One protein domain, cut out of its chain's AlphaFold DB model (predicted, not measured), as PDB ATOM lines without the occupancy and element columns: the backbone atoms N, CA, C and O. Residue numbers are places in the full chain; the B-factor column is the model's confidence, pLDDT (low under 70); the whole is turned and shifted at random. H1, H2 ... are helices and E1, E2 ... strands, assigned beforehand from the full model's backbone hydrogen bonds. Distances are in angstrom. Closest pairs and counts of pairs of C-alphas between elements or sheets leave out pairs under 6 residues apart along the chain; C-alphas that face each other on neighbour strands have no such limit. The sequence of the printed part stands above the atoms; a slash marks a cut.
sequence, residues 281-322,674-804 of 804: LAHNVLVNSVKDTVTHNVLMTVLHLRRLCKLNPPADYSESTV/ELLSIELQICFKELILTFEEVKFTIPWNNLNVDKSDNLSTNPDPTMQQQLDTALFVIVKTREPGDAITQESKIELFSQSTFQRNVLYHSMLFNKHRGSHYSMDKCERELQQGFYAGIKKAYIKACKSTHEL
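Overview. This is residues 281 to 322 and 674 to 804 of the 804 residues of an uncharacterized protein of Theileria equi strain WA (UniProt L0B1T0). A sheet of seven strands is curled like part of a barrel and folded back into two partly facing leaves, E4 E3 E2 and E7 E6 E5, with E1 as the hinge; it curls round H2, while H6 covers part of its opposite face. H1 and H8 pack on H6, which lies near the middle of the domain, and H7 packs on H1; H7 is toward one end of the longest axis, with little H3 at the other. The printed part has 173 residues, with eight named helices and seven named strands in the order H1 E1 H2 H3 E2 E3 E4 E5 H4 H5 E6 E7 H6 H7 H8. The sheet runs E4 E3 E2 E1 E7 E6 E5, antiparallel throughout, and the class is mixed, helices and strands. The whole is compact, with a radius of gyration of the C-alphas of 16.5 A and spans of 50 by 38 by 33 A.

Arrangement. Begin at H1, residues 281 to 290, which only grazes the sheet with its residues 285 to 290. Next comes E1, residues 295 to 301, the antiparallel neighbour of E2, residues 675 to 682; look for N 298 and O 678, 2.9 A apart and within hydrogen-bond range. H2, residues 302 to 311, is on the sheet, which curls round it; its closest C-alphas with E7, residues 741 to 749, are those of His 304 and Ile 746, 5.5 A apart. H3, residues 319 to 322, is not on the sheet but is near H2, with 6 pairs of C-alphas within 10 A. Past the cut, E2, E3, residues 686 to 691, and E4, residues 694 to 699, form a meander, each strand the antiparallel neighbour of the one before; N 681 and O 688 are 2.8 A apart, as are N 696 and O 689. Edge strand E4 and the other edge strand, E5, residues 703 to 707, meet only through their link. H4, residues 708 to 711, only grazes the sheet and only just touches H5, residues 719 to 722, with 3 pairs of C-alphas within 8 A, the closest those of Asp 709 and Gln 721, 5.9 A apart. E6, residues 726 to 734, is the antiparallel neighbour of E5, with N 706 and O 728 at 2.8 A, and forms a hairpin with E7, with N 729 and O 746 at 2.8 A. E7 is in turn the antiparallel neighbour of E1, with N 299 and O 749 at 2.8 A. H6, residues 753 to 768, is on the face opposite to H2, at a height over the sheet of 8.0 A, and runs along the strands, at 20 degrees to E7 on the local plane. H1 and H6 touch at a steep tilt of 55 degrees, the same way; their closest C-alphas, of Val 285 and Ser 762, are 4.8 A apart. H7, residues 775 to 784, touches H1 at a steep tilt of 45 degrees, opposite ways, with the C-alphas of Leu 286 and Cys 778 closest at 6.1 A. H8, residues 788 to 802, touches residues 764 to 768 of H6 alone, about perpendicular at 78 degrees, with the C-alphas of His 768 and Ala 797 closest at 4.7 A. In H1, H2, H6 and H7 every O i to N i+4 pair is within hydrogen-bond range, in H8 10 of 11 are, and H3, H4 and H5 are too short for such a pair.

Along the chain. Find C-alpha 281 at (137.060, 127.666, 147.703), where H1 begins. E6 measures 25.9 A from first to last C-alpha, E7 25.1 A and E2 21.0 A. H6 starts at C-alpha 753, (138.167, 118.103, 140.024), and measures 22.4 A; H8 measures 22.3 A and ends at C-alpha 802, (144.807, 113.824, 162.575).

Size, cuts and confidence. Look to Ser 320 and Phe 786 for the two C-alphas farthest apart, 49.8 A. Residues 323 to 673 are not printed, and C-alphas 322 and 674 are 14.6 A apart across this cut. Of the links that are printed whole, none is long. The mean pLDDT of the printed part is 89.1, and it is under 70 at residues 709 to 719, 722, 740 and 803 to 804.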
ATOM      1  N   LEU A 281     137.395 128.961 147.123       94.75
ATOM      2  CA  LEU A 281     137.060 127.666 147.703       94.75
ATOM      3  C   LEU A 281     136.274 127.816 149.014       94.75
ATOM      4  O   LEU A 281     135.254 127.153 149.192       94.75
ATOM      5  N   ALA A 282     136.680 128.740 149.889       97.25
ATOM      6  CA  ALA A 282     135.983 129.039 151.141       97.25
ATOM      7  C   ALA A 282     134.528 129.484 150.912       97.25
ATOM      8  O   ALA A 282     133.629 129.031 151.621       97.25
ATOM      9  N   HIS A 283     134.280 130.307 149.887       96.50
ATOM     10  CA  HIS A 283     132.929 130.682 149.473       96.50
ATOM     11  C   HIS A 283     132.078 129.454 149.131       96.50
ATOM     12  O   HIS A 283     130.978 129.298 149.656       96.50
ATOM     13  N   ASN A 284     132.589 128.564 148.276       96.19
ATOM     14  CA  ASN A 284     131.856 127.374 147.840       96.19
ATOM     15  C   ASN A 284     131.612 126.386 148.991       96.19
ATOM     16  O   ASN A 284     130.534 125.798 149.072       96.19
ATOM     17  N   VAL A 285     132.569 126.264 149.919       96.75
ATOM     18  CA  VAL A 285     132.379 125.503 151.159       96.75
ATOM     19  C   VAL A 285     131.231 126.090 151.981       96.75
ATOM     20  O   VAL A 285     130.313 125.359 152.341       96.75
ATOM     21  N   LEU A 286     131.211 127.408 152.214       96.19
ATOM     22  CA  LEU A 286     130.119 128.058 152.947       96.19
ATOM     23  C   LEU A 286     128.767 127.919 152.246       96.19
ATOM     24  O   LEU A 286     127.765 127.684 152.917       96.19
ATOM     25  N   VAL A 287     128.717 128.032 150.916       95.50
ATOM     26  CA  VAL A 287     127.480 127.838 150.145       95.50
ATOM     27  C   VAL A 287     126.889 126.453 150.414       95.50
ATOM     28  O   VAL A 287     125.701 126.368 150.721       95.50
ATOM     29  N   ASN A 288     127.715 125.405 150.383       94.69
ATOM     30  CA  ASN A 288     127.290 124.037 150.691       94.69
ATOM     31  C   ASN A 288     127.008 123.803 152.177       94.69
ATOM     32  O   ASN A 288     126.284 122.880 152.517       94.69
ATOM     33  N   SER A 289     127.599 124.589 153.078       90.88
ATOM     34  CA  SER A 289     127.345 124.465 154.516       90.88
ATOM     35  C   SER A 289     126.102 125.213 154.986       90.88
ATOM     36  O   SER A 289     125.568 124.832 156.020       90.88
ATOM     37  N   VAL A 290     125.692 126.288 154.298       90.62
ATOM     38  CA  VAL A 290     124.568 127.157 154.699       90.62
ATOM     39  C   VAL A 290     123.269 126.770 154.010       90.62
ATOM     40  O   VAL A 290     122.205 126.798 154.624       90.62
ATOM     41  N   LYS A 291     123.336 126.470 152.713       84.88
ATOM     42  CA  LYS A 291     122.145 126.261 151.900       84.88
ATOM     43  C   LYS A 291     121.842 124.779 151.813       84.88
ATOM     44  O   LYS A 291     122.364 124.096 150.936       84.88
ATOM     45  N   ASP A 292     120.884 124.337 152.619       82.06
ATOM     46  CA  ASP A 292     120.340 122.984 152.500       82.06
ATOM     47  C   ASP A 292     119.762 122.724 151.093       82.06
ATOM     48  O   ASP A 292     119.588 121.588 150.701       82.06
ATOM     49  N   THR A 293     119.486 123.740 150.273       80.62
ATOM     50  CA  THR A 293     118.926 123.555 148.922       80.62
ATOM     51  C   THR A 293     119.940 123.177 147.841       80.62
ATOM     52  O   THR A 293     119.530 122.887 146.718       80.62
ATOM     53  N   VAL A 294     121.247 123.206 148.120       92.38
ATOM     54  CA  VAL A 294     122.256 122.936 147.088       92.38
ATOM     55  C   VAL A 294     122.432 121.428 146.921       92.38
ATOM     56  O   VAL A 294     122.985 120.754 147.789       92.38
ATOM     57  N   THR A 295     121.983 120.912 145.778       95.88
ATOM     58  CA  THR A 295     122.202 119.527 145.358       95.88
ATOM     59  C   THR A 295     123.300 119.445 144.299       95.88
ATOM     60  O   THR A 295     123.464 120.327 143.451       95.88
ATOM     61  N   HIS A 296     124.076 118.368 144.353       96.88
ATOM     62  CA  HIS A 296     125.182 118.076 143.450       96.88
ATOM     63  C   HIS A 296     124.914 116.764 142.735       96.88
ATOM     64  O   HIS A 296     124.764 115.731 143.374       96.88
ATOM     65  N   ASN A 297     124.907 116.782 141.407       96.94
ATOM     66  CA  ASN A 297     124.829 115.551 140.628       96.94
ATOM     67  C   ASN A 297     126.202 114.869 140.608       96.94
ATOM     68  O   ASN A 297     127.140 115.396 140.005       96.94
ATOM     69  N   VAL A 298     126.297 113.706 141.250       97.12
ATOM     70  CA  VAL A 298     127.477 112.831 141.266       97.12
ATOM     71  C   VAL A 298     127.127 111.478 140.654       97.12
ATOM     72  O   VAL A 298     125.954 111.122 140.537       97.12
ATOM     73  N   LEU A 299     128.134 110.715 140.241       96.69
ATOM     74  CA  LEU A 299     127.950 109.350 139.773       96.69
ATOM     75  C   LEU A 299     128.393 108.348 140.839       96.69
ATOM     76  O   LEU A 299     129.363 108.575 141.555       96.69
ATOM     77  N   MET A 300     127.709 107.216 140.920       96.75
ATOM     78  CA  MET A 300     128.046 106.108 141.814       96.75
ATOM     79  C   MET A 300     127.823 104.791 141.076       96.75
ATOM     80  O   MET A 300     126.901 104.688 140.268       96.75
ATOM     81  N   THR A 301     128.634 103.771 141.340       96.38
ATOM     82  CA  THR A 301     128.399 102.450 140.746       96.38
ATOM     83  C   THR A 301     127.192 101.752 141.380       96.38
ATOM     84  O   THR A 301     126.891 101.943 142.563       96.38
ATOM     85  N   VAL A 302     126.523 100.884 140.616       95.50
ATOM     86  CA  VAL A 302     125.447 100.009 141.121       95.50
ATOM     87  C   VAL A 302     125.901  99.212 142.349       95.50
ATOM     88  O   VAL A 302     125.147  99.079 143.317       95.50
ATOM     89  N   LEU A 303     127.143  98.715 142.345       94.88
ATOM     90  CA  LEU A 303     127.723  97.994 143.477       94.88
ATOM     91  C   LEU A 303     127.759  98.850 144.750       94.88
ATOM     92  O   LEU A 303     127.355  98.387 145.819       94.88
ATOM     93  N   HIS A 304     128.222 100.098 144.647       95.81
ATOM     94  CA  HIS A 304     128.279 101.016 145.783       95.81
ATOM     95  C   HIS A 304     126.885 101.421 146.274       95.81
ATOM     96  O   HIS A 304     126.676 101.467 147.486       95.81
ATOM     97  N   LEU A 305     125.915 101.600 145.371       95.50
ATOM     98  CA  LEU A 305     124.524 101.864 145.751       95.50
ATOM     99  C   LEU A 305     123.923 100.687 146.534       95.50
ATOM    100  O   LEU A 305     123.323 100.895 147.588       95.50
ATOM    101  N   ARG A 306     124.130  99.442 146.081       93.94
ATOM    102  CA  ARG A 306     123.673  98.246 146.813       93.94
ATOM    103  C   ARG A 306     124.341  98.114 148.182       93.94
ATOM    104  O   ARG A 306     123.681  97.720 149.138       93.94
ATOM    105  N   ARG A 307     125.632  98.448 148.298       94.31
ATOM    106  CA  ARG A 307     126.325  98.488 149.598       94.31
ATOM    107  C   ARG A 307     125.698  99.528 150.523       94.31
ATOM    108  O   ARG A 307     125.387  99.196 151.660       94.31
ATOM    109  N   LEU A 308     125.445 100.738 150.022       93.88
ATOM    110  CA  LEU A 308     124.790 101.799 150.790       93.88
ATOM    111  C   LEU A 308     123.400 101.372 151.287       93.88
ATOM    112  O   LEU A 308     123.080 101.576 152.453       93.88
ATOM    113  N   CYS A 309     122.624 100.707 150.430       92.50
ATOM    114  CA  CYS A 309     121.311 100.162 150.768       92.50
ATOM    115  C   CYS A 309     121.342  99.123 151.896       92.50
ATOM    116  O   CYS A 309     120.439  99.094 152.725       92.50
ATOM    117  N   LYS A 310     122.375  98.274 151.936       91.81
ATOM    118  CA  LYS A 310     122.540  97.265 152.995       91.81
ATOM    119  C   LYS A 310     122.918  97.890 154.336       91.81
ATOM    120  O   LYS A 310     122.491  97.400 155.371       91.81
ATOM    121  N   LEU A 311     123.716  98.954 154.306       89.44
ATOM    122  CA  LEU A 311     124.214  99.637 155.504       89.44
ATOM    123  C   LEU A 311     123.161 100.540 156.138       89.44
ATOM    124  O   LEU A 311     123.059 100.632 157.355       89.44
ATOM    125  N   ASN A 312     122.408 101.249 155.304       85.06
ATOM    126  CA  ASN A 312     121.442 102.237 155.748       85.06
ATOM    127  C   ASN A 312     120.135 102.043 154.977       85.06
ATOM    128  O   ASN A 312     119.837 102.839 154.079       85.06
ATOM    129  N   PRO A 313     119.399 100.949 155.251       85.94
ATOM    130  CA  PRO A 313     118.154 100.673 154.559       85.94
ATOM    131  C   PRO A 313     117.159 101.804 154.861       85.94
ATOM    132  O   PRO A 313     116.862 102.056 156.032       85.94
ATOM    133  N   PRO A 314     116.644 102.516 153.841       83.81
ATOM    134  CA  PRO A 314     115.543 103.450 154.045       83.81
ATOM    135  C   PRO A 314     114.338 102.738 154.677       83.81
ATOM    136  O   PRO A 314     114.194 101.524 154.551       83.81
ATOM    137  N   ALA A 315     113.454 103.481 155.346       85.50
ATOM    138  CA  ALA A 315     112.298 102.892 156.037       85.50
ATOM    139  C   ALA A 315     111.431 102.009 155.113       85.50
ATOM    140  O   ALA A 315     110.940 100.969 155.541       85.50
ATOM    141  N   ASP A 316     111.336 102.387 153.835       81.69
ATOM    142  CA  ASP A 316     110.580 101.676 152.798       81.69
ATOM    143  C   ASP A 316     111.467 100.756 151.932       81.69
ATOM    144  O   ASP A 316     111.139 100.422 150.792       81.69
ATOM    145  N   TYR A 317     112.641 100.367 152.435       82.56
ATOM    146  CA  TYR A 317     113.597  99.567 151.683       82.56
ATOM    147  C   TYR A 317     113.109  98.133 151.475       82.56
ATOM    148  O   TYR A 317     113.057  97.328 152.404       82.56
ATOM    149  N   SER A 318     112.883  97.772 150.213       88.62
ATOM    150  CA  SER A 318     112.988  96.388 149.766       88.62
ATOM    151  C   SER A 318     114.075  96.271 148.698       88.62
ATOM    152  O   SER A 318     114.169  97.085 147.775       88.62
ATOM    153  N   GLU A 319     114.902  95.225 148.793       87.69
ATOM    154  CA  GLU A 319     115.952  94.942 147.802       87.69
ATOM    155  C   GLU A 319     115.370  94.777 146.384       87.69
ATOM    156  O   GLU A 319     116.017  95.128 145.390       87.69
ATOM    157  N   SER A 320     114.114  94.321 146.286       89.75
ATOM    158  CA  SER A 320     113.360  94.263 145.033       89.75
ATOM    159  C   SER A 320     113.100  95.651 144.440       89.75
ATOM    160  O   SER A 320     113.377  95.849 143.259       89.75
ATOM    161  N   THR A 321     112.666  96.625 145.248       89.56
ATOM    162  CA  THR A 321     112.353  97.990 144.792       89.56
ATOM    163  C   THR A 321     113.597  98.685 144.256       89.56
ATOM    164  O   THR A 321     113.588  99.224 143.151       89.56
ATOM    165  N   VAL A 322     114.720  98.608 144.978       87.19
ATOM    166  CA  VAL A 322     115.982  99.205 144.509       87.19
ATOM    167  C   VAL A 322     116.485  98.511 143.243       87.19
ATOM    168  O   VAL A 322     116.936  99.176 142.312       87.19
ATOM    169  N   GLU A 674     128.159  99.685 136.258       93.81
ATOM    170  CA  GLU A 674     127.408 100.767 135.627       93.81
ATOM    171  C   GLU A 674     127.272 101.961 136.580       93.81
ATOM    172  O   GLU A 674     126.986 101.808 137.769       93.81
ATOM    173  N   LEU A 675     127.492 103.162 136.043       95.25
ATOM    174  CA  LEU A 675     127.412 104.416 136.785       95.25
ATOM    175  C   LEU A 675     125.976 104.951 136.783       95.25
ATOM    176  O   LEU A 675     125.363 105.153 135.729       95.25
ATOM    177  N   LEU A 676     125.451 105.240 137.966       95.75
ATOM    178  CA  LEU A 676     124.147 105.843 138.228       95.75
ATOM    179  C   LEU A 676     124.326 107.306 138.629       95.75
ATOM    180  O   LEU A 676     125.318 107.640 139.259       95.75
ATOM    181  N   SER A 677     123.379 108.169 138.249       96.25
ATOM    182  CA  SER A 677     123.373 109.567 138.702       96.25
ATOM    183  C   SER A 677     122.674 109.639 140.051       96.25
ATOM    184  O   SER A 677     121.582 109.093 140.187       96.25
ATOM    185  N   ILE A 678     123.299 110.294 141.020       97.12
ATOM    186  CA  ILE A 678     122.796 110.462 142.383       97.12
ATOM    187  C   ILE A 678     122.892 111.941 142.740       97.12
ATOM    188  O   ILE A 678     123.887 112.602 142.433       97.12
ATOM    189  N   GLU A 679     121.858 112.458 143.392       97.50
ATOM    190  CA  GLU A 679     121.877 113.803 143.949       97.50
ATOM    191  C   GLU A 679     122.478 113.766 145.353       97.50
ATOM    192  O   GLU A 679     122.002 113.057 146.237       97.50
ATOM    193  N   LEU A 680     123.537 114.536 145.560       97.44
ATOM    194  CA  LEU A 680     124.228 114.680 146.829       97.44
ATOM    195  C   LEU A 680     123.926 116.047 147.432       97.44
ATOM    196  O   LEU A 680     124.118 117.076 146.789       97.44
ATOM    197  N   GLN A 681     123.513 116.063 148.690       96.88
ATOM    198  CA  GLN A 681     123.174 117.268 149.433       96.88
ATOM    199  C   GLN A 681     123.929 117.259 150.766       96.88
ATOM    200  O   GLN A 681     123.880 116.290 151.526       96.88
ATOM    201  N   ILE A 682     124.673 118.332 151.030       95.69
ATOM    202  CA  ILE A 682     125.448 118.514 152.262       95.69
ATOM    203  C   ILE A 682     124.594 119.350 153.211       95.69
ATOM    204  O   ILE A 682     124.375 120.528 152.954       95.69
ATOM    205  N   CYS A 683     124.114 118.746 154.296       93.25
ATOM    206  CA  CYS A 683     123.268 119.425 155.277       93.25
ATOM    207  C   CYS A 683     124.032 119.697 156.576       93.25
ATOM    208  O   CYS A 683     125.101 119.147 156.842       93.25
ATOM    209  N   PHE A 684     123.452 120.509 157.461       88.69
ATOM    210  CA  PHE A 684     124.101 120.856 158.729       88.69
ATOM    211  C   PHE A 684     124.505 119.632 159.584       88.69
ATOM    212  O   PHE A 684     125.586 119.636 160.175       88.69
ATOM    213  N   LYS A 685     123.668 118.583 159.641       91.44
ATOM    214  CA  LYS A 685     123.845 117.414 160.536       91.44
ATOM    215  C   LYS A 685     124.211 116.106 159.832       91.44
ATOM    216  O   LYS A 685     124.614 115.148 160.491       91.44
ATOM    217  N   GLU A 686     124.043 116.059 158.520       95.06
ATOM    218  CA  GLU A 686     124.033 114.817 157.762       95.06
ATOM    219  C   GLU A 686     124.390 115.052 156.295       95.06
ATOM    220  O   GLU A 686     124.223 116.149 155.758       95.06
ATOM    221  N   LEU A 687     124.868 113.992 155.655       96.44
ATOM    222  CA  LEU A 687     124.990 113.880 154.215       96.44
ATOM    223  C   LEU A 687     123.756 113.157 153.679       96.44
ATOM    224  O   LEU A 687     123.400 112.086 154.172       96.44
ATOM    225  N   ILE A 688     123.126 113.722 152.657       96.62
ATOM    226  CA  ILE A 688     121.947 113.147 152.016       96.62
ATOM    227  C   ILE A 688     122.319 112.731 150.594       96.62
ATOM    228  O   ILE A 688     122.844 113.535 149.823       96.62
ATOM    229  N   LEU A 689     122.038 111.477 150.251       96.88
ATOM    230  CA  LEU A 689     122.175 110.937 148.900       96.88
ATOM    231  C   LEU A 689     120.792 110.518 148.404       96.88
ATOM    232  O   LEU A 689     120.126 109.721 149.061       96.88
ATOM    233  N   THR A 690     120.366 111.036 147.259       96.50
ATOM    234  CA  THR A 690     119.051 110.749 146.678       96.50
ATOM    235  C   THR A 690     119.224 110.071 145.325       96.50
ATOM    236  O   THR A 690     119.879 110.603 144.426       96.50
ATOM    237  N   PHE A 691     118.652 108.879 145.188       96.06
ATOM    238  CA  PHE A 691     118.584 108.134 143.937       96.06
ATOM    239  C   PHE A 691     117.117 107.888 143.591       96.06
ATOM    240  O   PHE A 691     116.444 107.105 144.262       96.06
ATOM    241  N   GLU A 692     116.634 108.556 142.541       93.44
ATOM    242  CA  GLU A 692     115.209 108.579 142.185       93.44
ATOM    243  C   GLU A 692     114.373 109.053 143.395       93.44
ATOM    244  O   GLU A 692     114.557 110.168 143.875       93.44
ATOM    245  N   GLU A 693     113.492 108.208 143.929       92.19
ATOM    246  CA  GLU A 693     112.644 108.505 145.093       92.19
ATOM    247  C   GLU A 693     113.270 108.038 146.422       92.19
ATOM    248  O   GLU A 693     112.722 108.277 147.498       92.19
ATOM    249  N   VAL A 694     114.428 107.371 146.369       92.62
ATOM    250  CA  VAL A 694     115.078 106.765 147.533       92.62
ATOM    251  C   VAL A 694     116.102 107.726 148.127       92.62
ATOM    252  O   VAL A 694     117.045 108.142 147.454       92.62
ATOM    253  N   LYS A 695     115.943 108.039 149.415       95.00
ATOM    254  CA  LYS A 695     116.799 108.967 150.158       95.00
ATOM    255  C   LYS A 695     117.605 108.238 151.233       95.00
ATOM    256  O   LYS A 695     117.033 107.600 152.112       95.00
ATOM    257  N   PHE A 696     118.925 108.389 151.194       94.81
ATOM    258  CA  PHE A 696     119.855 107.894 152.207       94.81
ATOM    259  C   PHE A 696     120.369 109.061 153.038       94.81
ATOM    260  O   PHE A 696     120.991 109.980 152.504       94.81
ATOM    261  N   THR A 697     120.145 109.005 154.346       95.44
ATOM    262  CA  THR A 697     120.590 110.030 155.290       95.44
ATOM    263  C   THR A 697     121.712 109.483 156.161       95.44
ATOM    264  O   THR A 697     121.500 108.539 156.920       95.44
ATOM    265  N   ILE A 698     122.907 110.065 156.063       95.50
ATOM    266  CA  ILE A 698     124.110 109.596 156.757       95.50
ATOM    267  C   ILE A 698     124.589 110.681 157.734       95.50
ATOM    268  O   ILE A 698     125.089 111.719 157.296       95.50
ATOM    269  N   PRO A 699     124.480 110.474 159.058       95.06
ATOM    270  CA  PRO A 699     124.987 111.425 160.047       95.06
ATOM    271  C   PRO A 699     126.505 111.627 159.943       95.06
ATOM    272  O   PRO A 699     127.240 110.668 159.705       95.06
ATOM    273  N   TRP A 700     127.005 112.838 160.219       94.56
ATOM    274  CA  TRP A 700     128.448 113.138 160.138       94.56
ATOM    275  C   TRP A 700     129.328 112.249 161.032       94.56
ATOM    276  O   TRP A 700     130.452 111.923 160.658       94.56
ATOM    277  N   ASN A 701     128.810 111.809 162.184       92.62
ATOM    278  CA  ASN A 701     129.520 110.911 163.108       92.62
ATOM    279  C   ASN A 701     129.767 109.509 162.522       92.62
ATOM    280  O   ASN A 701     130.652 108.794 162.985       92.62
ATOM    281  N   ASN A 702     128.995 109.136 161.503       93.75
ATOM    282  CA  ASN A 702     129.061 107.848 160.822       93.75
ATOM    283  C   ASN A 702     129.791 107.959 159.474       93.75
ATOM    284  O   ASN A 702     129.752 107.029 158.672       93.75
ATOM    285  N   LEU A 703     130.425 109.102 159.198       94.12
ATOM    286  CA  LEU A 703     131.003 109.419 157.902       94.12
ATOM    287  C   LEU A 703     132.486 109.766 158.041       94.12
ATOM    288  O   LEU A 703     132.859 110.701 158.746       94.12
ATOM    289  N   ASN A 704     133.339 109.074 157.303       93.94
ATOM    290  CA  ASN A 704     134.701 109.499 157.007       93.94
ATOM    291  C   ASN A 704     134.780 109.849 155.518       93.94
ATOM    292  O   ASN A 704     134.096 109.241 154.697       93.94
ATOM    293  N   VAL A 705     135.583 110.849 155.170       93.00
ATOM    294  CA  VAL A 705     135.731 111.296 153.783       93.00
ATOM    295  C   VAL A 705     137.203 111.313 153.438       93.00
ATOM    296  O   VAL A 705     138.014 111.854 154.187       93.00
ATOM    297  N   ASP A 706     137.517 110.718 152.300       89.94
ATOM    298  CA  ASP A 706     138.856 110.598 151.761       89.94
ATOM    299  C   ASP A 706     138.843 110.916 150.256       89.94
ATOM    300  O   ASP A 706     137.797 110.874 149.602       89.94
ATOM    301  N   LYS A 707     139.998 111.271 149.700       83.38
ATOM    302  CA  LYS A 707     140.166 111.617 148.282       83.38
ATOM    303  C   LYS A 707     141.347 110.849 147.696       83.38
ATOM    304  O   LYS A 707     142.294 110.529 148.408       83.38
ATOM    305  N   SER A 708     141.275 110.508 146.411       73.12
ATOM    306  CA  SER A 708     142.256 109.620 145.770       73.12
ATOM    307  C   SER A 708     143.688 110.162 145.783       73.12
ATOM    308  O   SER A 708     144.635 109.381 145.833       73.12
ATOM    309  N   ASP A 709     143.851 111.481 145.811       67.75
ATOM    310  CA  ASP A 709     145.126 112.198 145.872       67.75
ATOM    311  C   ASP A 709     145.706 112.339 147.293       67.75
ATOM    312  O   ASP A 709     146.891 112.623 147.418       67.75
ATOM    313  N   ASN A 710     144.938 112.091 148.364       65.12
ATOM    314  CA  ASN A 710     145.500 112.001 149.725       65.12
ATOM    315  C   ASN A 710     146.251 110.678 149.968       65.12
ATOM    316  O   ASN A 710     146.983 110.566 150.947       65.12
ATOM    317  N   LEU A 711     146.036 109.660 149.125       46.84
ATOM    318  CA  LEU A 711     146.529 108.298 149.359       46.84
ATOM    319  C   LEU A 711     147.952 108.055 148.856       46.84
ATOM    320  O   LEU A 711     148.517 107.003 149.151       46.84
ATOM    321  N   SER A 712     148.552 108.993 148.120       52.78
ATOM    322  CA  SER A 712     149.963 108.888 147.773       52.78
ATOM    323  C   SER A 712     150.775 109.832 148.648       52.78
ATOM    324  O   SER A 712     150.726 111.042 148.472       52.78
ATOM    325  N   THR A 713     151.613 109.265 149.512       55.75
ATOM    326  CA  THR A 713     152.793 109.952 150.069       55.75
ATOM    327  C   THR A 713     153.749 110.450 148.981       55.75
ATOM    328  O   THR A 713     154.714 111.128 149.296       55.75
ATOM    329  N   ASN A 714     153.485 110.106 147.717       62.69
ATOM    330  CA  ASN A 714     154.186 110.614 146.559       62.69
ATOM    331  C   ASN A 714     153.990 112.144 146.468       62.69
ATOM    332  O   ASN A 714     152.850 112.587 146.279       62.69
ATOM    333  N   PRO A 715     155.059 112.950 146.604       58.69
ATOM    334  CA  PRO A 715     154.993 114.412 146.543       58.69
ATOM    335  C   PRO A 715     154.513 114.922 145.179       58.69
ATOM    336  O   PRO A 715     153.996 116.040 145.092       58.69
ATOM    337  N   ASP A 716     154.594 114.074 144.150       62.59
ATOM    338  CA  ASP A 716     154.096 114.326 142.807       62.59
ATOM    339  C   ASP A 716     152.973 113.343 142.438       62.59
ATOM    340  O   ASP A 716     153.189 112.390 141.678       62.59
ATOM    341  N   PRO A 717     151.729 113.567 142.920       64.94
ATOM    342  CA  PRO A 717     150.594 112.815 142.414       64.94
ATOM    343  C   PRO A 717     150.536 113.013 140.901       64.94
ATOM    344  O   PRO A 717     150.590 114.144 140.401       64.94
ATOM    345  N   THR A 718     150.432 111.905 140.171       69.62
ATOM    346  CA  THR A 718     150.390 111.918 138.708       69.62
ATOM    347  C   THR A 718     149.286 112.862 138.229       69.62
ATOM    348  O   THR A 718     148.240 112.987 138.869       69.62
ATOM    349  N   MET A 719     149.468 113.499 137.067       59.34
ATOM    350  CA  MET A 719     148.415 114.330 136.462       59.34
ATOM    351  C   MET A 719     147.070 113.590 136.394       59.34
ATOM    352  O   MET A 719     146.027 114.199 136.592       59.34
ATOM    353  N   GLN A 720     147.084 112.268 136.192       70.94
ATOM    354  CA  GLN A 720     145.878 111.444 136.197       70.94
ATOM    355  C   GLN A 720     145.202 111.367 137.576       70.94
ATOM    356  O   GLN A 720     143.981 111.446 137.640       70.94
ATOM    357  N   GLN A 721     145.966 111.252 138.667       71.19
ATOM    358  CA  GLN A 721     145.438 111.297 140.041       71.19
ATOM    359  C   GLN A 721     144.915 112.694 140.402       71.19
ATOM    360  O   GLN A 721     143.878 112.827 141.047       71.19
ATOM    361  N   GLN A 722     145.585 113.753 139.941       63.09
ATOM    362  CA  GLN A 722     145.112 115.129 140.136       63.09
ATOM    363  C   GLN A 722     143.821 115.411 139.354       63.09
ATOM    364  O   GLN A 722     142.967 116.162 139.821       63.09
ATOM    365  N   LEU A 723     143.682 114.804 138.172       71.50
ATOM    366  CA  LEU A 723     142.494 114.886 137.324       71.50
ATOM    367  C   LEU A 723     141.389 113.907 137.725       71.50
ATOM    368  O   LEU A 723     140.287 113.980 137.176       71.50
ATOM    369  N   ASP A 724     141.664 113.009 138.669       82.31
ATOM    370  CA  ASP A 724     140.677 112.060 139.145       82.31
ATOM    371  C   ASP A 724     139.502 112.806 139.784       82.31
ATOM    372  O   ASP A 724     139.653 113.765 140.541       82.31
ATOM    373  N   THR A 725     138.296 112.377 139.456       88.25
ATOM    374  CA  THR A 725     137.055 112.995 139.930       88.25
ATOM    375  C   THR A 725     136.421 112.205 141.071       88.25
ATOM    376  O   THR A 725     135.380 112.637 141.583       88.25
ATOM    377  N   ALA A 726     137.045 111.092 141.474       92.94
ATOM    378  CA  ALA A 726     136.591 110.219 142.541       92.94
ATOM    379  C   ALA A 726     136.771 110.840 143.938       92.94
ATOM    380  O   ALA A 726     137.800 111.420 144.285       92.94
ATOM    381  N   LEU A 727     135.741 110.680 144.758       94.44
ATOM    382  CA  LEU A 727     135.669 111.026 146.168       94.44
ATOM    383  C   LEU A 727     135.247 109.767 146.927       94.44
ATOM    384  O   LEU A 727     134.255 109.130 146.570       94.44
ATOM    385  N   PHE A 728     135.970 109.411 147.984       95.00
ATOM    386  CA  PHE A 728     135.673 108.227 148.777       95.00
ATOM    387  C   PHE A 728     134.964 108.607 150.069       95.00
ATOM    388  O   PHE A 728     135.480 109.341 150.908       95.00
ATOM    389  N   VAL A 729     133.774 108.057 150.253       95.56
ATOM    390  CA  VAL A 729     132.972 108.213 151.457       95.56
ATOM    391  C   VAL A 729     132.970 106.881 152.196       95.56
ATOM    392  O   VAL A 729     132.472 105.880 151.690       95.56
ATOM    393  N   ILE A 730     133.555 106.847 153.385       95.19
ATOM    394  CA  ILE A 730     133.593 105.665 154.247       95.19
ATOM    395  C   ILE A 730     132.447 105.796 155.247       95.19
ATOM    396  O   ILE A 730     132.481 106.638 156.145       95.19
ATOM    397  N   VAL A 731     131.419 104.972 155.070       95.25
ATOM    398  CA  VAL A 731     130.241 104.942 155.942       95.25
ATOM    399  C   VAL A 731     130.457 103.895 157.025       95.25
ATOM    400  O   VAL A 731     130.792 102.752 156.713       95.25
ATOM    401  N   LYS A 732     130.261 104.294 158.282       93.38
ATOM    402  CA  LYS A 732     130.337 103.432 159.461       93.38
ATOM    403  C   LYS A 732     128.938 103.195 160.016       93.38
ATOM    404  O   LYS A 732     128.241 104.152 160.354       93.38
ATOM    405  N   THR A 733     128.529 101.943 160.154       89.75
ATOM    406  CA  THR A 733     127.255 101.578 160.785       89.75
ATOM    407  C   THR A 733     127.509 100.880 162.108       89.75
ATOM    408  O   THR A 733     128.384 100.023 162.214       89.75
ATOM    409  N   ARG A 734     126.767 101.281 163.145       84.00
ATOM    410  CA  ARG A 734     126.766 100.604 164.444       84.00
ATOM    411  C   ARG A 734     125.544  99.706 164.506       84.00
ATOM    412  O   ARG A 734     124.428 100.217 164.417       84.00
ATOM    413  N   GLU A 735     125.753  98.408 164.677       82.00
ATOM    414  CA  GLU A 735     124.652  97.516 165.018       82.00
ATOM    415  C   GLU A 735     124.242  97.736 166.485       82.00
ATOM    416  O   GLU A 735     125.100  98.000 167.338       82.00
ATOM    417  N   PRO A 736     122.939  97.681 166.817       78.94
ATOM    418  CA  PRO A 736     122.482  97.821 168.194       78.94
ATOM    419  C   PRO A 736     123.045  96.686 169.062       78.94
ATOM    420  O   PRO A 736     122.543  95.568 169.028       78.94
ATOM    421  N   GLY A 737     124.072  96.981 169.861       82.75
ATOM    422  CA  GLY A 737     124.649  96.043 170.829       82.75
ATOM    423  C   GLY A 737     126.061  95.554 170.514       82.75
ATOM    424  O   GLY A 737     126.698  95.021 171.419       82.75
ATOM    425  N   ASP A 738     126.585  95.802 169.310       76.38
ATOM    426  CA  ASP A 738     127.945  95.402 168.942       76.38
ATOM    427  C   ASP A 738     128.915  96.588 168.887       76.38
ATOM    428  O   ASP A 738     128.629  97.664 168.360       76.38
ATOM    429  N   ALA A 739     130.116  96.366 169.428       76.12
ATOM    430  CA  ALA A 739     131.240  97.298 169.320       76.12
ATOM    431  C   ALA A 739     131.842  97.330 167.901       76.12
ATOM    432  O   ALA A 739     132.690  98.175 167.608       76.12
ATOM    433  N   ILE A 740     131.425  96.410 167.024       56.81
ATOM    434  CA  ILE A 740     131.937  96.281 165.663       56.81
ATOM    435  C   ILE A 740     131.159  97.228 164.748       56.81
ATOM    436  O   ILE A 740     129.993  97.018 164.432       56.81
ATOM    437  N   THR A 741     131.837  98.285 164.308       78.25
ATOM    438  CA  THR A 741     131.364  99.158 163.231       78.25
ATOM    439  C   THR A 741     131.605  98.470 161.893       78.25
ATOM    440  O   THR A 741     132.760  98.269 161.515       78.25
ATOM    441  N   GLN A 742     130.552  98.122 161.151       89.44
ATOM    442  CA  GLN A 742     130.730  97.737 159.754       89.44
ATOM    443  C   GLN A 742     131.120  98.995 158.971       89.44
ATOM    444  O   GLN A 742     130.437 100.019 159.029       89.44
ATOM    445  N   GLU A 743     132.242  98.932 158.257       92.94
ATOM    446  CA  GLU A 743     132.716 100.027 157.418       92.94
ATOM    447  C   GLU A 743     132.538  99.675 155.947       92.94
ATOM    448  O   GLU A 743     132.748  98.540 155.514       92.94
ATOM    449  N   SER A 744     132.143 100.653 155.143       93.81
ATOM    450  CA  SER A 744     132.086 100.482 153.697       93.81
ATOM    451  C   SER A 744     132.538 101.729 152.978       93.81
ATOM    452  O   SER A 744     132.018 102.824 153.185       93.81
ATOM    453  N   LYS A 745     133.493 101.522 152.075       95.38
ATOM    454  CA  LYS A 745     134.001 102.539 151.167       95.38
ATOM    455  C   LYS A 745     133.065 102.662 149.963       95.38
ATOM    456  O   LYS A 745     132.829 101.689 149.238       95.38
ATOM    457  N   ILE A 746     132.521 103.857 149.780       95.62
ATOM    458  CA  ILE A 746     131.635 104.264 148.691       95.62
ATOM    459  C   ILE A 746     132.401 105.244 147.815       95.62
ATOM    460  O   ILE A 746     132.888 106.259 148.302       95.62
ATOM    461  N   GLU A 747     132.515 104.940 146.530       96.12
ATOM    462  CA  GLU A 747     133.149 105.824 145.557       96.12
ATOM    463  C   GLU A 747     132.097 106.685 144.849       96.12
ATOM    464  O   GLU A 747     131.100 106.172 144.328       96.12
ATOM    465  N   LEU A 748     132.319 107.998 144.855       96.44
ATOM    466  CA  LEU A 748     131.500 109.012 144.201       96.44
ATOM    467  C   LEU A 748     132.331 109.718 143.132       96.44
ATOM    468  O   LEU A 748     133.358 110.306 143.449       96.44
ATOM    469  N   PHE A 749     131.872 109.742 141.887       95.38
ATOM    470  CA  PHE A 749     132.536 110.474 140.812       95.38
ATOM    471  C   PHE A 749     131.844 111.815 140.593       95.38
ATOM    472  O   PHE A 749     130.651 111.888 140.294       95.38
ATOM    473  N   SER A 750     132.594 112.894 140.752       95.50
ATOM    474  CA  SER A 750     132.126 114.249 140.457       95.50
ATOM    475  C   SER A 750     132.244 114.579 138.961       95.50
ATOM    476  O   SER A 750     132.847 113.848 138.181       95.50
ATOM    477  N   GLN A 751     131.670 115.703 138.539       92.44
ATOM    478  CA  GLN A 751     131.748 116.182 137.154       92.44
ATOM    479  C   GLN A 751     133.080 116.875 136.837       92.44
ATOM    480  O   GLN A 751     133.407 117.089 135.672       92.44
ATOM    481  N   SER A 752     133.820 117.294 137.866       91.56
ATOM    482  CA  SER A 752     135.102 117.983 137.727       91.56
ATOM    483  C   SER A 752     135.921 117.879 139.009       91.56
ATOM    484  O   SER A 752     135.367 117.794 140.104       91.56
ATOM    485  N   THR A 753     137.240 117.999 138.884       87.38
ATOM    486  CA  THR A 753     138.167 118.103 140.024       87.38
ATOM    487  C   THR A 753     137.802 119.251 140.964       87.38
ATOM    488  O   THR A 753     137.873 119.113 142.183       87.38
ATOM    489  N   PHE A 754     137.329 120.372 140.417       89.38
ATOM    490  CA  PHE A 754     136.854 121.489 141.222       89.38
ATOM    491  C   PHE A 754     135.640 121.102 142.077       89.38
ATOM    492  O   PHE A 754     135.636 121.350 143.283       89.38
ATOM    493  N   GLN A 755     134.635 120.443 141.486       94.25
ATOM    494  CA  GLN A 755     133.473 119.960 142.236       94.25
ATOM    495  C   GLN A 755     133.889 118.937 143.303       94.25
ATOM    496  O   GLN A 755     133.436 119.052 144.441       94.25
ATOM    497  N   ARG A 756     134.782 117.991 142.977       94.38
ATOM    498  CA  ARG A 756     135.366 117.039 143.940       94.38
ATOM    499  C   ARG A 756     135.953 117.761 145.152       94.38
ATOM    500  O   ARG A 756     135.594 117.438 146.279       94.38
ATOM    501  N   ASN A 757     136.815 118.754 144.921       92.75
ATOM    502  CA  ASN A 757     137.510 119.481 145.984       92.75
ATOM    503  C   ASN A 757     136.527 120.284 146.840       92.75
ATOM    504  O   ASN A 757     136.571 120.224 148.068       92.75
ATOM    505  N   VAL A 758     135.575 120.975 146.204       95.75
ATOM    506  CA  VAL A 758     134.499 121.682 146.908       95.75
ATOM    507  C   VAL A 758     133.714 120.721 147.801       95.75
ATOM    508  O   VAL A 758     133.508 121.030 148.976       95.75
ATOM    509  N   LEU A 759     133.305 119.556 147.289       96.62
ATOM    510  CA  LEU A 759     132.573 118.548 148.059       96.62
ATOM    511  C   LEU A 759     133.410 117.987 149.214       96.62
ATOM    512  O   LEU A 759     132.929 117.971 150.346       96.62
ATOM    513  N   TYR A 760     134.664 117.610 148.955       96.38
ATOM    514  CA  TYR A 760     135.603 117.104 149.959       96.38
ATOM    515  C   TYR A 760     135.750 118.076 151.137       96.38
ATOM    516  O   TYR A 760     135.462 117.726 152.285       96.38
ATOM    517  N   HIS A 761     136.118 119.329 150.854       96.31
ATOM    518  CA  HIS A 761     136.310 120.344 151.890       96.31
ATOM    519  C   HIS A 761     135.000 120.711 152.596       96.31
ATOM    520  O   HIS A 761     135.007 120.958 153.802       96.31
ATOM    521  N   SER A 762     133.868 120.697 151.885       96.81
ATOM    522  CA  SER A 762     132.548 120.942 152.481       96.81
ATOM    523  C   SER A 762     132.155 119.854 153.475       96.81
ATOM    524  O   SER A 762     131.662 120.170 154.560       96.81
ATOM    525  N   MET A 763     132.387 118.583 153.142       96.44
ATOM    526  CA  MET A 763     132.105 117.470 154.050       96.44
ATOM    527  C   MET A 763     133.043 117.487 155.259       96.44
ATOM    528  O   MET A 763     132.571 117.361 156.390       96.44
ATOM    529  N   LEU A 764     134.347 117.715 155.048       94.94
ATOM    530  CA  LEU A 764     135.325 117.790 156.138       94.94
ATOM    531  C   LEU A 764     134.983 118.918 157.117       94.94
ATOM    532  O   LEU A 764     134.962 118.719 158.333       94.94
ATOM    533  N   PHE A 765     134.654 120.094 156.578       95.69
ATOM    534  CA  PHE A 765     134.262 121.246 157.374       95.69
ATOM    535  C   PHE A 765     132.976 120.986 158.164       95.69
ATOM    536  O   PHE A 765     132.957 121.206 159.372       95.69
ATOM    537  N   ASN A 766     131.908 120.489 157.528       94.56
ATOM    538  CA  ASN A 766     130.646 120.229 158.229       94.56
ATOM    539  C   ASN A 766     130.796 119.165 159.325       94.56
ATOM    540  O   ASN A 766     130.198 119.314 160.391       94.56
ATOM    541  N   LYS A 767     131.636 118.149 159.093       94.12
ATOM    542  CA  LYS A 767     131.930 117.109 160.078       94.12
ATOM    543  C   LYS A 767     132.692 117.640 161.296       94.12
ATOM    544  O   LYS A 767     132.349 117.292 162.421       94.12
ATOM    545  N   HIS A 768     133.708 118.479 161.086       93.56
ATOM    546  CA  HIS A 768     134.669 118.842 162.137       93.56
ATOM    547  C   HIS A 768     134.587 120.293 162.633       93.56
ATOM    548  O   HIS A 768     135.309 120.654 163.561       93.56
ATOM    549  N   ARG A 769     133.707 121.148 162.091       90.75
ATOM    550  CA  ARG A 769     133.559 122.542 162.569       90.75
ATOM    551  C   ARG A 769     133.179 122.651 164.054       90.75
ATOM    552  O   ARG A 769     133.412 123.693 164.671       90.75
ATOM    553  N   GLY A 770     132.589 121.591 164.613       86.12
ATOM    554  CA  GLY A 770     132.109 121.533 165.991       86.12
ATOM    555  C   GLY A 770     131.010 122.557 166.293       86.12
ATOM    556  O   GLY A 770     130.441 123.189 165.403       86.12
ATOM    557  N   SER A 771     130.719 122.754 167.579       86.44
ATOM    558  CA  SER A 771     129.774 123.778 168.054       86.44
ATOM    559  C   SER A 771     130.326 125.208 167.958       86.44
ATOM    560  O   SER A 771     129.585 126.175 168.113       86.44
ATOM    561  N   HIS A 772     131.624 125.362 167.686       84.38
ATOM    562  CA  HIS A 772     132.322 126.650 167.710       84.38
ATOM    563  C   HIS A 772     132.105 127.511 166.457       84.38
ATOM    564  O   HIS A 772     132.520 128.675 166.435       84.38
ATOM    565  N   TYR A 773     131.483 126.965 165.411       93.25
ATOM    566  CA  TYR A 773     131.211 127.686 164.172       93.25
ATOM    567  C   TYR A 773     129.743 127.510 163.756       93.25
ATOM    568  O   TYR A 773     129.374 126.540 163.097       93.25
ATOM    569  N   SER A 774     128.896 128.444 164.201       93.81
ATOM    570  CA  SER A 774     127.446 128.408 163.981       93.81
ATOM    571  C   SER A 774     127.047 128.737 162.539       93.81
ATOM    572  O   SER A 774     127.784 129.392 161.801       93.81
ATOM    573  N   MET A 775     125.832 128.334 162.159       93.00
ATOM    574  CA  MET A 775     125.246 128.644 160.848       93.00
ATOM    575  C   MET A 775     125.087 130.144 160.610       93.00
ATOM    576  O   MET A 775     125.456 130.625 159.543       93.00
ATOM    577  N   ASP A 776     124.664 130.900 161.624       95.00
ATOM    578  CA  ASP A 776     124.559 132.363 161.537       95.00
ATOM    579  C   ASP A 776     125.907 133.017 161.213       95.00
ATOM    580  O   ASP A 776     125.978 134.045 160.537       95.00
ATOM    581  N   LYS A 777     127.006 132.426 161.703       95.69
ATOM    582  CA  LYS A 777     128.356 132.895 161.392       95.69
ATOM    583  C   LYS A 777     128.737 132.564 159.951       95.69
ATOM    584  O   LYS A 777     129.263 133.443 159.271       95.69
ATOM    585  N   CYS A 778     128.432 131.351 159.484       94.75
ATOM    586  CA  CYS A 778     128.610 130.971 158.082       94.75
ATOM    587  C   CYS A 778     127.868 131.938 157.143       94.75
ATOM    588  O   CYS A 778     128.448 132.429 156.177       94.75
ATOM    589  N   GLU A 779     126.598 132.230 157.437       95.62
ATOM    590  CA  GLU A 779     125.767 133.116 156.621       95.62
ATOM    591  C   GLU A 779     126.301 134.553 156.628       95.62
ATOM    592  O   GLU A 779     126.402 135.179 155.573       95.62
ATOM    593  N   ARG A 780     126.729 135.056 157.793       96.81
ATOM    594  CA  ARG A 780     127.335 136.387 157.912       96.81
ATOM    595  C   ARG A 780     128.610 136.520 157.081       96.81
ATOM    596  O   ARG A 780     128.743 137.500 156.356       96.81
ATOM    597  N   GLU A 781     129.534 135.562 157.164       96.69
ATOM    598  CA  GLU A 781     130.769 135.596 156.360       96.69
ATOM    599  C   GLU A 781     130.470 135.473 154.862       96.69
ATOM    600  O   GLU A 781     131.073 136.182 154.055       96.69
ATOM    601  N   LEU A 782     129.483 134.652 154.486       95.56
ATOM    602  CA  LEU A 782     129.035 134.523 153.101       95.56
ATOM    603  C   LEU A 782     128.451 135.838 152.553       95.56
ATOM    604  O   LEU A 782     128.740 136.200 151.415       95.56
ATOM    605  N   GLN A 783     127.661 136.562 153.352       95.81
ATOM    606  CA  GLN A 783     127.098 137.867 152.984       95.81
ATOM    607  C   GLN A 783     128.166 138.967 152.913       95.81
ATOM    608  O   GLN A 783     128.095 139.845 152.056       95.81
ATOM    609  N   GLN A 784     129.148 138.925 153.814       95.75
ATOM    610  CA  GLN A 784     130.216 139.921 153.894       95.75
ATOM    611  C   GLN A 784     131.318 139.714 152.847       95.75
ATOM    612  O   GLN A 784     132.020 140.665 152.514       95.75
ATOM    613  N   GLY A 785     131.501 138.486 152.350       93.12
ATOM    614  CA  GLY A 785     132.604 138.140 151.451       93.12
ATOM    615  C   GLY A 785     133.975 138.084 152.136       93.12
ATOM    616  O   GLY A 785     134.995 138.020 151.450       93.12
ATOM    617  N   PHE A 786     134.017 138.093 153.474       93.25
ATOM    618  CA  PHE A 786     135.239 137.981 154.273       93.25
ATOM    619  C   PHE A 786     135.313 136.599 154.931       93.25
ATOM    620  O   PHE A 786     134.584 136.315 155.875       93.25
ATOM    621  N   TYR A 787     136.232 135.753 154.459       96.69
ATOM    622  CA  TYR A 787     136.292 134.324 154.811       96.69
ATOM    623  C   TYR A 787     137.341 133.970 155.877       96.69
ATOM    624  O   TYR A 787     137.763 132.818 155.996       96.69
ATOM    625  N   ALA A 788     137.829 134.949 156.640       95.12
ATOM    626  CA  ALA A 788     138.897 134.715 157.614       95.12
ATOM    627  C   ALA A 788     138.475 133.733 158.724       95.12
ATOM    628  O   ALA A 788     139.289 132.933 159.198       95.12
ATOM    629  N   GLY A 789     137.206 133.768 159.140       96.19
ATOM    630  CA  GLY A 789     136.728 132.910 160.214       96.19
ATOM    631  C   GLY A 789     136.541 131.465 159.763       96.19
ATOM    632  O   GLY A 789     136.961 130.577 160.510       96.19
ATOM    633  N   ILE A 790     136.004 131.213 158.562       96.38
ATOM    634  CA  ILE A 790     135.947 129.846 158.021       96.38
ATOM    635  C   ILE A 790     137.353 129.286 157.813       96.38
ATOM    636  O   ILE A 790     137.593 128.155 158.223       96.38
ATOM    637  N   LYS A 791     138.310 130.058 157.276       96.56
ATOM    638  CA  LYS A 791     139.699 129.589 157.105       96.56
ATOM    639  C   LYS A 791     140.294 129.125 158.437       96.56
ATOM    640  O   LYS A 791     140.822 128.020 158.525       96.56
ATOM    641  N   LYS A 792     140.122 129.909 159.508       95.44
ATOM    642  CA  LYS A 792     140.585 129.539 160.858       95.44
ATOM    643  C   LYS A 792     139.860 128.311 161.421       95.44
ATOM    644  O   LYS A 792     140.491 127.475 162.063       95.44
ATOM    645  N   ALA A 793     138.547 128.201 161.216       95.31
ATOM    646  CA  ALA A 793     137.769 127.044 161.661       95.31
ATOM    647  C   ALA A 793     138.141 125.771 160.887       95.31
ATOM    648  O   ALA A 793     138.246 124.701 161.479       95.31
ATOM    649  N   TYR A 794     138.418 125.902 159.593       95.38
ATOM    650  CA  TYR A 794     138.841 124.810 158.730       95.38
ATOM    651  C   TYR A 794     140.210 124.246 159.146       95.38
ATOM    652  O   TYR A 794     140.376 123.037 159.229       95.38
ATOM    653  N   ILE A 795     141.169 125.101 159.519       94.00
ATOM    654  CA  ILE A 795     142.459 124.650 160.075       94.00
ATOM    655  C   ILE A 795     142.257 123.806 161.341       94.00
ATOM    656  O   ILE A 795     142.919 122.784 161.518       94.00
ATOM    657  N   LYS A 796     141.337 124.216 162.225       93.69
ATOM    658  CA  LYS A 796     141.002 123.432 163.423       93.69
ATOM    659  C   LYS A 796     140.390 122.084 163.048       93.69
ATOM    660  O   LYS A 796     140.789 121.076 163.615       93.69
ATOM    661  N   ALA A 797     139.495 122.067 162.062       91.75
ATOM    662  CA  ALA A 797     138.933 120.834 161.521       91.75
ATOM    663  C   ALA A 797     140.018 119.888 160.978       91.75
ATOM    664  O   ALA A 797     139.974 118.695 161.261       91.75
ATOM    665  N   CYS A 798     141.025 120.411 160.271       90.25
ATOM    666  CA  CYS A 798     142.169 119.623 159.805       90.25
ATOM    667  C   CYS A 798     143.007 119.038 160.952       90.25
ATOM    668  O   CYS A 798     143.402 117.879 160.869       90.25
ATOM    669  N   LYS A 799     143.240 119.787 162.038       89.50
ATOM    670  CA  LYS A 799     143.918 119.246 163.233       89.50
ATOM    671  C   LYS A 799     143.133 118.070 163.831       89.50
ATOM    672  O   LYS A 799     143.695 117.006 164.049       89.50
ATOM    673  N   SER A 800     141.814 118.213 163.974       87.88
ATOM    674  CA  SER A 800     140.951 117.149 164.510       87.88
ATOM    675  C   SER A 800     140.872 115.896 163.634       87.88
ATOM    676  O   SER A 800     140.483 114.844 164.126       87.88
ATOM    677  N   THR A 801     141.203 115.985 162.343       83.19
ATOM    678  CA  THR A 801     141.257 114.799 161.469       83.19
ATOM    679  C   THR A 801     142.511 113.959 161.672       83.19
ATOM    680  O   THR A 801     142.505 112.805 161.275       83.19
ATOM    681  N   HIS A 802     143.563 114.529 162.269       74.19
ATOM    682  CA  HIS A 802     144.807 113.824 162.575       74.19
ATOM    683  C   HIS A 802     144.771 113.122 163.941       74.19
ATOM    684  O   HIS A 802     145.462 112.136 164.150       74.19
ATOM    685  N   GLU A 803     143.978 113.636 164.883       68.06
ATOM    686  CA  GLU A 803     143.838 113.063 166.231       68.06
ATOM    687  C   GLU A 803     142.956 111.794 166.275       68.06
ATOM    688  O   GLU A 803     142.804 111.196 167.339       68.06
ATOM    689  N   LEU A 804     142.356 111.406 165.141       53.19
ATOM    690  CA  LEU A 804     141.484 110.235 164.970       53.19
ATOM    691  C   LEU A 804     142.219 109.116 164.238       53.19
ATOM    692  O   LEU A 804     142.007 107.950 164.642       53.19
TER     693      LEU A 804